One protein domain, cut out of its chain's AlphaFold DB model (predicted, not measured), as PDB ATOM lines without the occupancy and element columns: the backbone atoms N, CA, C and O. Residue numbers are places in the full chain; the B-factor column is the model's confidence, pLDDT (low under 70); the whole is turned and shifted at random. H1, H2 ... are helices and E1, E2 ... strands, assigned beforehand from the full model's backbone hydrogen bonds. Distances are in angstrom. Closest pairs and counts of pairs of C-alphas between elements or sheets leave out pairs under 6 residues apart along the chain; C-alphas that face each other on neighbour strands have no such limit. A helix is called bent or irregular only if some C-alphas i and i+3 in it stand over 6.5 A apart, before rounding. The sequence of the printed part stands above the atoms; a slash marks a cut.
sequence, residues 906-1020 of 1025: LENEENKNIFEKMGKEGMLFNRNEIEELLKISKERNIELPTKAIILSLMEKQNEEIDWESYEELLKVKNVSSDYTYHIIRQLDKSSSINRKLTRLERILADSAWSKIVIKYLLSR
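This is residues 906 to 1020 of the 1025 residues of an uncharacterized protein of Candidatus Gracilibacteria bacterium (UniProt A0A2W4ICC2). A compact body of short helices and loops has one long helix, H6, that begins in it and runs out of it, so that residues 1008 to 1020, of which 1008 to 1018 belong to H6, stick out as a free arm. In the body, H5 and H6 lie side by side as a helical hairpin, H1 crosses H6, and H4 packs on H2 away from H6. The printed part has 115 residues with six named helices and one named strand, in the order H1, H2, H3, H4, E1, H5, H6; it is mostly helix. The whole is compact, with a radius of gyration of the C-alphas of 15.0 A, and spans 53 by 27 by 25 A, its length made by the arm.

Start at H1, residues 909 to 920, which touches H6, residues 992 to 1018, with residues 914 to 918 alone; look at the closest C-alphas, of Ile 914 and Ile 1003, 6.5 A apart. Their tilt is steep, 53 degrees, opposite ways. H2, residues 927 to 939, only just touches H6, with 3 pairs of C-alphas within 8 A, the closest those of Glu 929 and Ile 993 at 6.2 A; they stand about perpendicular, at 86 degrees. Next come H3, residues 947 to 952, close to H1 but not clearly touching it, with the C-alphas of Phe 915 and Ser 952 closest at 6.5 A, and H4, residues 964 to 969, which touches H2 at Leu 934 and Tyr 966, their closest C-alphas, 7.0 A apart. E1, residues 970 to 972, pairs with no named strand, but residues 944 to 945 pair with it, parallel. H5, residues 977 to 984, touches H6 at a shallow tilt of 14 degrees, opposite ways, a hairpin whose closest C-alphas, of Ser 977 and Glu 1001, are 5.1 A apart. H3 and H6 are apart. In H2, H3, H5 and H6 every O i to N i+4 pair is within hydrogen-bond range; in H1 it is 5 of 8, and in H4 0 of 2, beside 2 of 3 O i to N i+3 pairs.

Find C-alpha 909 at (92.486, 7.430, 89.439), where H1 begins; it runs 17.9 A to C-alpha 920. H1 is irregular, with C-alphas 910 and 913 7.4 A apart, and so is H4, with C-alphas 965 and 968 8.1 A apart. H2 measures 18.4 A and H5 10.4 A. H6 runs 39.3 A from C-alpha 992 at (105.586, 30.809, 84.572) to C-alpha 1018 at (73.843, 16.710, 102.856).

The two C-alphas farthest apart, of Ser 965 and Arg 1020, are 53.8 A from each other. The printed part has no cut, and the link from H3 to H4, 11 residues, is long. Mean pLDDT of the printed part is 81.5; look for values under 70 at residues 940, 958 to 959, 986 to 990 and 1017 to 1020.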
ATOM      1  N   LEU A 906      98.449  11.532  93.636       85.06
ATOM      2  CA  LEU A 906      98.053  11.943  92.292       85.06
ATOM      3  C   LEU A 906      98.190  10.815  91.259       85.06
ATOM      4  O   LEU A 906      97.740  10.988  90.129       85.06
ATOM      5  N   GLU A 907      98.769   9.663  91.623       82.56
ATOM      6  CA  GLU A 907      98.743   8.454  90.784       82.56
ATOM      7  C   GLU A 907      97.387   7.727  90.884       82.56
ATOM      8  O   GLU A 907      97.040   6.942  89.999       82.56
ATOM      9  N   ASN A 908      96.591   8.006  91.925       82.56
ATOM     10  CA  ASN A 908      95.264   7.425  92.106       82.56
ATOM     11  C   ASN A 908      94.268   7.966  91.061       82.56
ATOM     12  O   ASN A 908      94.163   9.178  90.841       82.56
ATOM     13  N   GLU A 909      93.485   7.071  90.449       73.56
ATOM     14  CA  GLU A 909      92.486   7.430  89.439       73.56
ATOM     15  C   GLU A 909      91.459   8.460  89.928       73.56
ATOM     16  O   GLU A 909      91.044   9.314  89.143       73.56
ATOM     17  N   GLU A 910      91.100   8.447  91.217       70.25
ATOM     18  CA  GLU A 910      90.154   9.405  91.811       70.25
ATOM     19  C   GLU A 910      90.625  10.869  91.708       70.25
ATOM     20  O   GLU A 910      89.811  11.793  91.759       70.25
ATOM     21  N   ASN A 911      91.932  11.086  91.522       77.25
ATOM     22  CA  ASN A 911      92.569  12.399  91.449       77.25
ATOM     23  C   ASN A 911      92.917  12.832  90.009       77.25
ATOM     24  O   ASN A 911      93.428  13.937  89.811       77.25
ATOM     25  N   LYS A 912      92.592  12.024  88.982       71.50
ATOM     26  CA  LYS A 912      92.856  12.350  87.559       71.50
ATOM     27  C   LYS A 912      92.228  13.669  87.107       71.50
ATOM     28  O   LYS A 912      92.782  14.362  86.251       71.50
ATOM     29  N   ASN A 913      91.109  14.055  87.719       74.38
ATOM     30  CA  ASN A 913      90.423  15.313  87.428       74.38
ATOM     31  C   ASN A 913      91.296  16.563  87.683       74.38
ATOM     32  O   ASN A 913      91.029  17.612  87.097       74.38
ATOM     33  N   ILE A 914      92.345  16.473  88.511       81.94
ATOM     34  CA  ILE A 914      93.287  17.570  88.780       81.94
ATOM     35  C   ILE A 914      94.066  17.918  87.509       81.94
ATOM     36  O   ILE A 914      94.132  19.089  87.124       81.94
ATOM     37  N   PHE A 915      94.608  16.908  86.826       84.56
ATOM     38  CA  PHE A 915      95.373  17.094  85.592       84.56
ATOM     39  C   PHE A 915      94.486  17.599  84.454       84.56
ATOM     40  O   PHE A 915      94.858  18.529  83.739       84.56
ATOM     41  N   GLU A 916      93.268  17.061  84.333       79.75
ATOM     42  CA  GLU A 916      92.291  17.522  83.341       79.75
ATOM     43  C   GLU A 916      91.930  19.000  83.525       79.75
ATOM     44  O   GLU A 916      91.824  19.739  82.543       79.75
ATOM     45  N   LYS A 917      91.765  19.452  84.777       77.31
ATOM     46  CA  LYS A 917      91.520  20.866  85.093       77.31
ATOM     47  C   LYS A 917      92.695  21.742  84.678       77.31
ATOM     48  O   LYS A 917      92.485  22.743  83.995       77.31
ATOM     49  N   MET A 918      93.924  21.348  85.015       83.00
ATOM     50  CA  MET A 918      95.116  22.085  84.578       83.00
ATOM     51  C   MET A 918      95.219  22.155  83.049       83.00
ATOM     52  O   MET A 918      95.525  23.219  82.510       83.00
ATOM     53  N   GLY A 919      94.900  21.064  82.346       81.19
ATOM     54  CA  GLY A 919      94.852  21.016  80.883       81.19
ATOM     55  C   GLY A 919      93.825  21.975  80.280       81.19
ATOM     56  O   GLY A 919      94.173  22.793  79.429       81.19
ATOM     57  N   LYS A 920      92.576  21.951  80.767       73.62
ATOM     58  CA  LYS A 920      91.479  22.836  80.307       73.62
ATOM     59  C   LYS A 920      91.751  24.329  80.530       73.62
ATOM     60  O   LYS A 920      91.108  25.179  79.906       73.62
ATOM     61  N   GLU A 921      92.667  24.654  81.434       74.44
ATOM     62  CA  GLU A 921      93.079  26.023  81.750       74.44
ATOM     63  C   GLU A 921      94.387  26.450  81.073       74.44
ATOM     64  O   GLU A 921      94.809  27.591  81.249       74.44
ATOM     65  N   GLY A 922      95.034  25.567  80.301       79.50
ATOM     66  CA  GLY A 922      96.341  25.854  79.700       79.50
ATOM     67  C   GLY A 922      97.446  26.048  80.745       79.50
ATOM     68  O   GLY A 922      98.345  26.867  80.566       79.50
ATOM     69  N   MET A 923      97.348  25.339  81.874       88.50
ATOM     70  CA  MET A 923      98.246  25.464  83.028       88.50
ATOM     71  C   MET A 923      99.206  24.279  83.189       88.50
ATOM     72  O   MET A 923      99.964  24.255  84.155       88.50
ATOM     73  N   LEU A 924      99.211  23.322  82.254       91.44
ATOM     74  CA  LEU A 924     100.219  22.256  82.188       91.44
ATOM     75  C   LEU A 924     101.596  22.834  81.851       91.44
ATOM     76  O   LEU A 924     101.687  23.855  81.176       91.44
ATOM     77  N   PHE A 925     102.670  22.212  82.323       92.25
ATOM     78  CA  PHE A 925     104.043  22.652  82.080       92.25
ATOM     79  C   PHE A 925     104.513  22.268  80.674       92.25
ATOM     80  O   PHE A 925     104.191  21.196  80.159       92.25
ATOM     81  N   ASN A 926     105.313  23.130  80.056       91.00
ATOM     82  CA  ASN A 926     106.062  22.765  78.858       91.00
ATOM     83  C   ASN A 926     107.408  22.117  79.236       91.00
ATOM     84  O   ASN A 926     107.798  22.076  80.403       91.00
ATOM     85  N   ARG A 927     108.135  21.614  78.233       89.00
ATOM     86  CA  ARG A 927     109.432  20.943  78.423       89.00
ATOM     87  C   ARG A 927     110.450  21.814  79.168       89.00
ATOM     88  O   ARG A 927     111.007  21.363  80.162       89.00
ATOM     89  N   ASN A 928     110.670  23.043  78.703       87.56
ATOM     90  CA  ASN A 928     111.694  23.935  79.256       87.56
ATOM     91  C   ASN A 928     111.409  24.269  80.726       87.56
ATOM     92  O   ASN A 928     112.325  24.334  81.537       87.56
ATOM     93  N   GLU A 929     110.132  24.436  81.076       91.44
ATOM     94  CA  GLU A 929     109.696  24.676  82.453       91.44
ATOM     95  C   GLU A 929     109.979  23.479  83.376       91.44
ATOM     96  O   GLU A 929     110.365  23.676  84.527       91.44
ATOM     97  N   ILE A 930     109.815  22.243  82.889       92.25
ATOM     98  CA  ILE A 930     110.161  21.038  83.659       92.25
ATOM     99  C   ILE A 930     111.675  20.877  83.795       92.25
ATOM    100  O   ILE A 930     112.146  20.589  84.890       92.25
ATOM    101  N   GLU A 931     112.451  21.095  82.731       88.75
ATOM    102  CA  GLU A 931     113.920  21.046  82.797       88.75
ATOM    103  C   GLU A 931     114.475  22.093  83.777       88.75
ATOM    104  O   GLU A 931     115.355  21.792  84.588       88.75
ATOM    105  N   GLU A 932     113.919  23.308  83.765       86.62
ATOM    106  CA  GLU A 932     114.254  24.354  84.732       86.62
ATOM    107  C   GLU A 932     113.883  23.934  86.164       86.62
ATOM    108  O   GLU A 932     114.707  24.073  87.072       86.62
ATOM    109  N   LEU A 933     112.690  23.364  86.377       88.06
ATOM    110  CA  LEU A 933     112.269  22.863  87.687       88.06
ATOM    111  C   LEU A 933     113.192  21.741  88.194       88.06
ATOM    112  O   LEU A 933     113.625  21.794  89.342       88.06
ATOM    113  N   LEU A 934     113.543  20.768  87.348       89.56
ATOM    114  CA  LEU A 934     114.470  19.674  87.672       89.56
ATOM    115  C   LEU A 934     115.857  20.205  88.047       89.56
ATOM    116  O   LEU A 934     116.440  19.780  89.046       89.56
ATOM    117  N   LYS A 935     116.375  21.178  87.287       83.00
ATOM    118  CA  LYS A 935     117.664  21.819  87.568       83.00
ATOM    119  C   LYS A 935     117.649  22.559  88.904       83.00
ATOM    120  O   LYS A 935     118.541  22.338  89.720       83.00
ATOM    121  N   ILE A 936     116.632  23.387  89.151       77.56
ATOM    122  CA  ILE A 936     116.476  24.118  90.418       77.56
ATOM    123  C   ILE A 936     116.372  23.137  91.587       77.56
ATOM    124  O   ILE A 936     117.006  23.347  92.620       77.56
ATOM    125  N   SER A 937     115.604  22.061  91.424       80.62
ATOM    126  CA  SER A 937     115.441  21.043  92.456       80.62
ATOM    127  C   SER A 937     116.734  20.294  92.745       80.62
ATOM    128  O   SER A 937     117.052  20.091  93.912       80.62
ATOM    129  N   LYS A 938     117.536  19.969  91.726       79.00
ATOM    130  CA  LYS A 938     118.861  19.359  91.905       79.00
ATOM    131  C   LYS A 938     119.834  20.294  92.615       79.00
ATOM    132  O   LYS A 938     120.494  19.885  93.561       79.00
ATOM    133  N   GLU A 939     119.887  21.562  92.203       70.50
ATOM    134  CA  GLU A 939     120.737  22.581  92.836       70.50
ATOM    135  C   GLU A 939     120.386  22.804  94.312       70.50
ATOM    136  O   GLU A 939     121.247  23.198  95.096       70.50
ATOM    137  N   ARG A 940     119.122  22.587  94.692       65.25
ATOM    138  CA  ARG A 940     118.587  22.906  96.025       65.25
ATOM    139  C   ARG A 940     118.159  21.687  96.834       65.25
ATOM    140  O   ARG A 940     117.534  21.865  97.873       65.25
ATOM    141  N   ASN A 941     118.481  20.487  96.358       70.75
ATOM    142  CA  ASN A 941     118.110  19.215  96.972       70.75
ATOM    143  C   ASN A 941     116.610  19.121  97.337       70.75
ATOM    144  O   ASN A 941     116.238  18.778  98.457       70.75
ATOM    145  N   ILE A 942     115.744  19.493  96.393       78.81
ATOM    146  CA  ILE A 942     114.290  19.448  96.551       78.81
ATOM    147  C   ILE A 942     113.779  18.152  95.925       78.81
ATOM    148  O   ILE A 942     113.930  17.940  94.722       78.81
ATOM    149  N   GLU A 943     113.127  17.312  96.723       89.50
ATOM    150  CA  GLU A 943     112.407  16.152  96.202       89.50
ATOM    151  C   GLU A 943     111.224  16.612  95.344       89.50
ATOM    152  O   GLU A 943     110.471  17.510  95.726       89.50
ATOM    153  N   LEU A 944     111.057  15.990  94.183       91.19
ATOM    154  CA  LEU A 944     110.012  16.253  93.203       91.19
ATOM    155  C   LEU A 944     109.014  15.085  93.128       91.19
ATOM    156  O   LEU A 944     109.326  13.974  93.579       91.19
ATOM    157  N   PRO A 945     107.813  15.306  92.552       93.19
ATOM    158  CA  PRO A 945     106.872  14.226  92.313       93.19
ATOM    159  C   PRO A 945     107.464  13.122  91.440       93.19
ATOM    160  O   PRO A 945     108.422  13.352  90.700       93.19
ATOM    161  N   THR A 946     106.888  11.923  91.505       92.88
ATOM    162  CA  THR A 946     107.314  10.812  90.642       92.88
ATOM    163  C   THR A 946     107.270  11.209  89.166       92.88
ATOM    164  O   THR A 946     106.485  12.065  88.741       92.88
ATOM    165  N   LYS A 947     108.088  10.540  88.343       91.50
ATOM    166  CA  LYS A 947     108.105  10.754  86.888       91.50
ATOM    167  C   LYS A 947     106.696  10.683  86.279       91.50
ATOM    168  O   LYS A 947     106.364  11.502  85.428       91.50
ATOM    169  N   ALA A 948     105.857   9.754  86.739       88.88
ATOM    170  CA  ALA A 948     104.483   9.597  86.260       88.88
ATOM    171  C   ALA A 948     103.615  10.840  86.529       88.88
ATOM    172  O   ALA A 948     102.893  11.302  85.639       88.88
ATOM    173  N   ILE A 949     103.723  11.424  87.727       90.44
ATOM    174  CA  ILE A 949     102.997  12.646  88.092       90.44
ATOM    175  C   ILE A 949     103.512  13.836  87.277       90.44
ATOM    176  O   ILE A 949     102.706  14.586  86.729       90.44
ATOM    177  N   ILE A 950     104.835  14.001  87.144       90.50
ATOM    178  CA  ILE A 950     105.404  15.108  86.357       90.50
ATOM    179  C   ILE A 950     104.961  15.019  84.896       90.50
ATOM    180  O   ILE A 950     104.511  16.019  84.345       90.50
ATOM    181  N   LEU A 951     105.009  13.832  84.286       89.62
ATOM    182  CA  LEU A 951     104.534  13.622  82.915       89.62
ATOM    183  C   LEU A 951     103.043  13.956  82.759       89.62
ATOM    184  O   LEU A 951     102.645  14.503  81.733       89.62
ATOM    185  N   SER A 952     102.224  13.680  83.777       88.44
ATOM    186  CA  SER A 952     100.792  14.028  83.786       88.44
ATOM    187  C   SER A 952     100.540  15.533  83.930       88.44
ATOM    188  O   SER A 952      99.478  16.027  83.558       88.44
ATOM    189  N   LEU A 953     101.528  16.278  84.432       89.06
ATOM    190  CA  LEU A 953     101.507  17.736  84.519       89.06
ATOM    191  C   LEU A 953     102.077  18.419  83.264       89.06
ATOM    192  O   LEU A 953     102.108  19.647  83.229       89.06
ATOM    193  N   MET A 954     102.503  17.677  82.235       90.50
ATOM    194  CA  MET A 954     103.084  18.235  81.008       90.50
ATOM    195  C   MET A 954     102.075  18.360  79.858       90.50
ATOM    196  O   MET A 954     101.216  17.506  79.670       90.50
ATOM    197  N   GLU A 955     102.229  19.398  79.027       84.94
ATOM    198  CA  GLU A 955     101.443  19.588  77.792       84.94
ATOM    199  C   GLU A 955     101.652  18.444  76.784       84.94
ATOM    200  O   GLU A 955     100.735  18.061  76.059       84.94
ATOM    201  N   LYS A 956     102.876  17.909  76.731       80.25
ATOM    202  CA  LYS A 956     103.254  16.736  75.940       80.25
ATOM    203  C   LYS A 956     104.129  15.834  76.795       80.25
ATOM    204  O   LYS A 956     105.156  16.287  77.299       80.25
ATOM    205  N   GLN A 957     103.752  14.565  76.913       75.69
ATOM    206  CA  GLN A 957     104.614  13.541  77.500       75.69
ATOM    207  C   GLN A 957     105.794  13.340  76.542       75.69
ATOM    208  O   GLN A 957     105.605  12.834  75.440       75.69
ATOM    209  N   ASN A 958     106.975  13.851  76.903       64.81
ATOM    210  CA  ASN A 958     108.151  13.832  76.034       64.81
ATOM    211  C   ASN A 958     109.278  13.004  76.666       64.81
ATOM    212  O   ASN A 958     109.659  13.229  77.817       64.81
ATOM    213  N   GLU A 959     109.808  12.057  75.897       60.06
ATOM    214  CA  GLU A 959     110.869  11.131  76.310       60.06
ATOM    215  C   GLU A 959     112.274  11.763  76.248       60.06
ATOM    216  O   GLU A 959     113.214  11.197  76.788       60.06
ATOM    217  N   GLU A 960     112.420  12.959  75.664       75.06
ATOM    218  CA  GLU A 960     113.710  13.650  75.459       75.06
ATOM    219  C   GLU A 960     114.296  14.363  76.699       75.06
ATOM    220  O   GLU A 960     115.341  15.008  76.594       75.06
ATOM    221  N   ILE A 961     113.632  14.304  77.856       83.00
ATOM    222  CA  ILE A 961     114.200  14.783  79.129       83.00
ATOM    223  C   ILE A 961     115.124  13.689  79.679       83.00
ATOM    224  O   ILE A 961     114.718  12.531  79.768       83.00
ATOM    225  N   ASP A 962     116.344  14.047  80.090       84.81
ATOM    226  CA  ASP A 962     117.273  13.127  80.762       84.81
ATOM    227  C   ASP A 962     116.797  12.826  82.192       84.81
ATOM    228  O   ASP A 962     117.232  13.435  83.168       84.81
ATOM    229  N   TRP A 963     115.839  11.909  82.306       88.25
ATOM    230  CA  TRP A 963     115.245  11.514  83.580       88.25
ATOM    231  C   TRP A 963     116.233  10.787  84.501       88.25
ATOM    232  O   TRP A 963     116.099  10.905  85.719       88.25
ATOM    233  N   GLU A 964     117.215  10.065  83.948       85.38
ATOM    234  CA  GLU A 964     118.202   9.294  84.722       85.38
ATOM    235  C   GLU A 964     119.041  10.223  85.609       85.38
ATOM    236  O   GLU A 964     119.221   9.965  86.799       85.38
ATOM    237  N   SER A 965     119.437  11.389  85.084       85.50
ATOM    238  CA  SER A 965     120.178  12.420  85.830       85.50
ATOM    239  C   SER A 965     119.452  13.011  87.050       85.50
ATOM    240  O   SER A 965     120.080  13.752  87.827       85.50
ATOM    241  N   TYR A 966     118.155  12.729  87.216       88.81
ATOM    242  CA  TYR A 966     117.301  13.256  88.286       88.81
ATOM    243  C   TYR A 966     116.502  12.177  89.033       88.81
ATOM    244  O   TYR A 966     115.685  12.529  89.883       88.81
ATOM    245  N   GLU A 967     116.723  10.885  88.764       87.25
ATOM    246  CA  GLU A 967     115.934   9.780  89.334       87.25
ATOM    247  C   GLU A 967     115.888   9.823  90.871       87.25
ATOM    248  O   GLU A 967     114.837   9.633  91.485       87.25
ATOM    249  N   GLU A 968     117.004  10.188  91.507       87.25
ATOM    250  CA  GLU A 968     117.096  10.292  92.963       87.25
ATOM    251  C   GLU A 968     116.197  11.382  93.577       87.25
ATOM    252  O   GLU A 968     115.913  11.307  94.775       87.25
ATOM    253  N   LEU A 969     115.724  12.353  92.785       87.19
ATOM    254  CA  LEU A 969     114.826  13.426  93.226       87.19
ATOM    255  C   LEU A 969     113.340  13.066  93.054       87.19
ATOM    256  O   LEU A 969     112.502  13.651  93.733       87.19
ATOM    257  N   LEU A 970     112.987  12.137  92.158       90.81
ATOM    258  CA  LEU A 970     111.613  11.902  91.676       90.81
ATOM    259  C   LEU A 970     110.854  10.851  92.500       90.81
ATOM    260  O   LEU A 970     110.507   9.779  92.000       90.81
ATOM    261  N   LYS A 971     110.600  11.143  93.778       91.12
ATOM    262  CA  LYS A 971     110.124  10.143  94.758       91.12
ATOM    263  C   LYS A 971     108.776  10.466  95.410       91.12
ATOM    264  O   LYS A 971     108.195   9.592  96.051       91.12
ATOM    265  N   VAL A 972     108.256  11.684  95.255       89.69
ATOM    266  CA  VAL A 972     107.054  12.126  95.981       89.69
ATOM    267  C   VAL A 972     105.782  11.637  95.279       89.69
ATOM    268  O   VAL A 972     105.487  12.039  94.157       89.69
ATOM    269  N   LYS A 973     105.005  10.776  95.945       87.06
ATOM    270  CA  LYS A 973     103.699  10.301  95.441       87.06
ATOM    271  C   LYS A 973     102.535  11.167  95.918       87.06
ATOM    272  O   LYS A 973     101.709  11.607  95.123       87.06
ATOM    273  N   ASN A 974     102.516  11.464  97.216       90.25
ATOM    274  CA  ASN A 974     101.495  12.309  97.818       90.25
ATOM    275  C   ASN A 974     101.892  13.774  97.672       90.25
ATOM    276  O   ASN A 974     102.806  14.254  98.345       90.25
ATOM    277  N   VAL A 975     101.203  14.493  96.791       89.06
ATOM    278  CA  VAL A 975     101.444  15.921  96.578       89.06
ATOM    279  C   VAL A 975     100.514  16.701  97.492       89.06
ATOM    280  O   VAL A 975      99.297  16.728  97.301       89.06
ATOM    281  N   SER A 976     101.098  17.329  98.510       89.19
ATOM    282  CA  SER A 976     100.372  18.211  99.415       89.19
ATOM    283  C   SER A 976     100.484  19.669  98.999       89.19
ATOM    284  O   SER A 976     101.403  20.109  98.295       89.19
ATOM    285  N   SER A 977      99.521  20.454  99.451       84.12
ATOM    286  CA  SER A 977      99.507  21.878  99.171       84.12
ATOM    287  C   SER A 977     100.642  22.608  99.926       84.12
ATOM    288  O   SER A 977     101.276  23.496  99.352       84.12
ATOM    289  N   ASP A 978     101.012  22.182 101.148       81.50
ATOM    290  CA  ASP A 978     102.195  22.721 101.847       81.50
ATOM    291  C   ASP A 978     103.498  22.345 101.115       81.50
ATOM    292  O   ASP A 978     104.385  23.192 100.975       81.50
ATOM    293  N   TYR A 979     103.599  21.123 100.579       86.00
ATOM    294  CA  TYR A 979     104.728  20.690  99.747       86.00
ATOM    295  C   TYR A 979     104.893  21.586  98.508       86.00
ATOM    296  O   TYR A 979     105.963  22.154  98.273       86.00
ATOM    297  N   THR A 980     103.805  21.811  97.767       85.38
ATOM    298  CA  THR A 980     103.813  22.666  96.568       85.38
ATOM    299  C   THR A 980     104.203  24.108  96.920       85.38
ATOM    300  O   THR A 980     105.043  24.723  96.257       85.38
ATOM    301  N   TYR A 981     103.671  24.634  98.029       81.12
ATOM    302  CA  TYR A 981     104.002  25.960  98.549       81.12
ATOM    303  C   TYR A 981     105.490  26.106  98.912       81.12
ATOM    304  O   TYR A 981     106.100  27.149  98.650       81.12
ATOM    305  N   HIS A 982     106.109  25.065  99.478       76.44
ATOM    306  CA  HIS A 982     107.542  25.052  99.781       76.44
ATOM    307  C   HIS A 982     108.421  25.195  98.531       76.44
ATOM    308  O   HIS A 982     109.447  25.881  98.598       76.44
ATOM    309  N   ILE A 983     107.998  24.639  97.394       80.06
ATOM    310  CA  ILE A 983     108.666  24.822  96.098       80.06
ATOM    311  C   ILE A 983     108.425  26.246  95.576       80.06
ATOM    312  O   ILE A 983     109.372  26.961  95.254       80.06
ATOM    313  N   ILE A 984     107.174  26.723  95.575       79.50
ATOM    314  CA  ILE A 984     106.788  28.052  95.058       79.50
ATOM    315  C   ILE A 984     107.609  29.186  95.689       79.50
ATOM    316  O   ILE A 984     108.037  30.109  94.991       79.50
ATOM    317  N   ARG A 985     107.862  29.137  97.005       71.12
ATOM    318  CA  ARG A 985     108.625  30.184  97.722       71.12
ATOM    319  C   ARG A 985     110.071  30.325  97.253       71.12
ATOM    320  O   ARG A 985     110.674  31.380  97.454       71.12
ATOM    321  N   GLN A 986     110.602  29.274  96.647       67.56
ATOM    322  CA  GLN A 986     111.972  29.196  96.172       67.56
ATOM    323  C   GLN A 986     112.126  29.714  94.734       67.56
ATOM    324  O   GLN A 986     113.248  29.981  94.302       67.56
ATOM    325  N   LEU A 987     111.019  29.928  94.021       68.06
ATOM    326  CA  LEU A 987     110.999  30.374  92.631       68.06
ATOM    327  C   LEU A 987     110.822  31.895  92.505       68.06
ATOM    328  O   LEU A 987     110.382  32.594  93.435       68.06
ATOM    329  N   ASP A 988     111.142  32.435  91.328       63.91
ATOM    330  CA  ASP A 988     110.799  33.821  91.037       63.91
ATOM    331  C   ASP A 988     109.280  33.984  90.867       63.91
ATOM    332  O   ASP A 988     108.620  33.171  90.221       63.91
ATOM    333  N   LYS A 989     108.721  35.056  91.445       65.62
ATOM    334  CA  LYS A 989     107.276  35.333  91.423       65.62
ATOM    335  C   LYS A 989     106.772  35.659  90.017       65.62
ATOM    336  O   LYS A 989     105.580  35.518  89.775       65.62
ATOM    337  N   SER A 990     107.656  36.122  89.131       67.50
ATOM    338  CA  SER A 990     107.311  36.412  87.739       67.50
ATOM    339  C   SER A 990     107.380  35.178  86.829       67.50
ATOM    340  O   SER A 990     106.829  35.208  85.730       67.50
ATOM    341  N   SER A 991     107.999  34.080  87.289       77.19
ATOM    342  CA  SER A 991     108.178  32.872  86.477       77.19
ATOM    343  C   SER A 991     106.850  32.175  86.171       77.19
ATOM    344  O   SER A 991     105.940  32.099  87.008       77.19
ATOM    345  N   SER A 992     106.749  31.603  84.972       83.69
ATOM    346  CA  SER A 992     105.586  30.809  84.572       83.69
ATOM    347  C   SER A 992     105.419  29.553  85.437       83.69
ATOM    348  O   SER A 992     104.285  29.207  85.774       83.69
ATOM    349  N   ILE A 993     106.526  28.939  85.880       88.12
ATOM    350  CA  ILE A 993     106.546  27.788  86.798       88.12
ATOM    351  C   ILE A 993     105.844  28.138  88.115       88.12
ATOM    352  O   ILE A 993     104.970  27.398  88.566       88.12
ATOM    353  N   ASN A 994     106.164  29.294  88.710       85.94
ATOM    354  CA  ASN A 994     105.538  29.753  89.953       85.94
ATOM    355  C   ASN A 994     104.017  29.884  89.803       85.94
ATOM    356  O   ASN A 994     103.265  29.406  90.655       85.94
ATOM    357  N   ARG A 995     103.557  30.468  88.690       84.00
ATOM    358  CA  ARG A 995     102.129  30.617  88.387       84.00
ATOM    359  C   ARG A 995     101.427  29.262  88.241       84.00
ATOM    360  O   ARG A 995     100.355  29.084  88.817       84.00
ATOM    361  N   LYS A 996     102.022  28.318  87.502       89.88
ATOM    362  CA  LYS A 996     101.457  26.975  87.267       89.88
ATOM    363  C   LYS A 996     101.418  26.133  88.549       89.88
ATOM    364  O   LYS A 996     100.377  25.564  88.863       89.88
ATOM    365  N   LEU A 997     102.481  26.156  89.360       89.06
ATOM    366  CA  LEU A 997     102.495  25.512  90.683       89.06
ATOM    367  C   LEU A 997     101.481  26.141  91.647       89.06
ATOM    368  O   LEU A 997     100.780  25.423  92.353       89.06
ATOM    369  N   THR A 998     101.346  27.470  91.644       84.19
ATOM    370  CA  THR A 998     100.311  28.160  92.433       84.19
ATOM    371  C   THR A 998      98.905  27.740  91.993       84.19
ATOM    372  O   THR A 998      97.995  27.655  92.819       84.19
ATOM    373  N   ARG A 999      98.687  27.458  90.698       84.81
ATOM    374  CA  ARG A 999      97.399  26.923  90.243       84.81
ATOM    375  C   ARG A 999      97.185  25.480  90.698       84.81
ATOM    376  O   ARG A 999      96.079  25.188  91.146       84.81
ATOM    377  N   LEU A1000      98.209  24.627  90.653       87.06
ATOM    378  CA  LEU A1000      98.141  23.272  91.207       87.06
ATOM    379  C   LEU A1000      97.756  23.299  92.697       87.06
ATOM    380  O   LEU A1000      96.784  22.652  93.073       87.06
ATOM    381  N   GLU A1001      98.425  24.129  93.511       86.00
ATOM    382  CA  GLU A1001      98.094  24.358  94.934       86.00
ATOM    383  C   GLU A1001      96.597  24.680  95.121       86.00
ATOM    384  O   GLU A1001      95.911  24.106  95.966       86.00
ATOM    385  N   ARG A1002      96.050  25.559  94.270       79.62
ATOM    386  CA  ARG A1002      94.626  25.924  94.311       79.62
ATOM    387  C   ARG A1002      93.703  24.777  93.921       79.62
ATOM    388  O   ARG A1002      92.712  24.579  94.604       79.62
ATOM    389  N   ILE A1003      94.007  24.036  92.853       80.44
ATOM    390  CA  ILE A1003      93.155  22.925  92.397       80.44
ATOM    391  C   ILE A1003      93.081  21.826  93.465       80.44
ATOM    392  O   ILE A1003      92.005  21.275  93.700       80.44
ATOM    393  N   LEU A1004      94.196  21.552  94.151       83.94
ATOM    394  CA  LEU A1004      94.228  20.645  95.299       83.94
ATOM    395  C   LEU A1004      93.262  21.122  96.397       83.94
ATOM    396  O   LEU A1004      92.394  20.363  96.834       83.94
ATOM    397  N   ALA A1005      93.355  22.393  96.800       81.25
ATOM    398  CA  ALA A1005      92.467  22.974  97.808       81.25
ATOM    399  C   ALA A1005      90.987  22.985  97.366       81.25
ATOM    400  O   ALA A1005      90.110  22.662  98.168       81.25
ATOM    401  N   ASP A1006      90.707  23.296  96.096       76.88
ATOM    402  CA  ASP A1006      89.359  23.306  95.510       76.88
ATOM    403  C   ASP A1006      88.718  21.899  95.558       76.88
ATOM    404  O   ASP A1006      87.511  21.767  95.785       76.88
ATOM    405  N   SER A1007      89.519  20.834  95.409       77.25
ATOM    406  CA  SER A1007      89.068  19.438  95.533       77.25
ATOM    407  C   SER A1007      88.597  19.100  96.954       77.25
ATOM    408  O   SER A1007      87.470  18.631  97.137       77.25
ATOM    409  N   ALA A1008      89.404  19.408  97.978       81.19
ATOM    410  CA  ALA A1008      88.994  19.251  99.381       81.19
ATOM    411  C   ALA A1008      87.743  20.070  99.693       81.19
ATOM    412  O   ALA A1008      86.815  19.609 100.358       81.19
ATOM    413  N   TRP A1009      87.715  21.297  99.188       78.62
ATOM    414  CA  TRP A1009      86.640  22.224  99.452       78.62
ATOM    415  C   TRP A1009      85.303  21.760  98.879       78.62
ATOM    416  O   TRP A1009      84.299  21.786  99.586       78.62
ATOM    417  N   SER A1010      85.303  21.223  97.657       74.25
ATOM    418  CA  SER A1010      84.119  20.602  97.044       74.25
ATOM    419  C   SER A1010      83.503  19.536  97.960       74.25
ATOM    420  O   SER A1010      82.294  19.529  98.188       74.25
ATOM    421  N   LYS A1011      84.340  18.669  98.552       77.56
ATOM    422  CA  LYS A1011      83.900  17.612  99.479       77.56
ATOM    423  C   LYS A1011      83.283  18.192 100.757       77.56
ATOM    424  O   LYS A1011      82.224  17.734 101.181       77.56
ATOM    425  N   ILE A1012      83.909  19.219 101.338       79.50
ATOM    426  CA  ILE A1012      83.419  19.900 102.551       79.50
ATOM    427  C   ILE A1012      82.037  20.508 102.312       79.50
ATOM    428  O   ILE A1012      81.129  20.339 103.127       79.50
ATOM    429  N   VAL A1013      81.873  21.199 101.185       73.56
ATOM    430  CA  VAL A1013      80.606  21.818 100.801       73.56
ATOM    431  C   VAL A1013      79.515  20.764 100.638       73.56
ATOM    432  O   VAL A1013      78.456  20.900 101.242       73.56
ATOM    433  N   ILE A1014      79.772  19.689  99.887       72.06
ATOM    434  CA  ILE A1014      78.788  18.617  99.670       72.06
ATOM    435  C   ILE A1014      78.364  17.986 101.004       72.06
ATOM    436  O   ILE A1014      77.168  17.844 101.256       72.06
ATOM    437  N   LYS A1015      79.313  17.681 101.900       76.44
ATOM    438  CA  LYS A1015      79.002  17.162 103.245       76.44
ATOM    439  C   LYS A1015      78.118  18.115 104.045       76.44
ATOM    440  O   LYS A1015      77.165  17.681 104.691       76.44
ATOM    441  N   TYR A1016      78.417  19.412 103.993       75.06
ATOM    442  CA  TYR A1016      77.609  20.425 104.660       75.06
ATOM    443  C   TYR A1016      76.177  20.466 104.109       75.06
ATOM    444  O   TYR A1016      75.232  20.500 104.897       75.06
ATOM    445  N   LEU A1017      76.003  20.399 102.787       68.00
ATOM    446  CA  LEU A1017      74.683  20.397 102.152       68.00
ATOM    447  C   LEU A1017      73.865  19.150 102.502       68.00
ATOM    448  O   LEU A1017      72.712  19.279 102.912       68.00
ATOM    449  N   LEU A1018      74.480  17.965 102.444       67.25
ATOM    450  CA  LEU A1018      73.843  16.710 102.856       67.25
ATOM    451  C   LEU A1018      73.350  16.767 104.311       67.25
ATOM    452  O   LEU A1018      72.249  16.314 104.611       67.25
ATOM    453  N   SER A1019      74.118  17.394 105.214       66.94
ATOM    454  CA  SER A1019      73.728  17.551 106.628       66.94
ATOM    455  C   SER A1019      72.482  18.419 106.853       66.94
ATOM    456  O   SER A1019      71.920  18.414 107.946       66.94
ATOM    457  N   ARG A1020      72.045  19.171 105.835       62.53
ATOM    458  CA  ARG A1020      70.864  20.047 105.868       62.53
ATOM    459  C   ARG A1020      69.642  19.420 105.193       62.53
ATOM    460  O   ARG A1020      68.702  20.137 104.873       62.53
TER     461      ARG A1020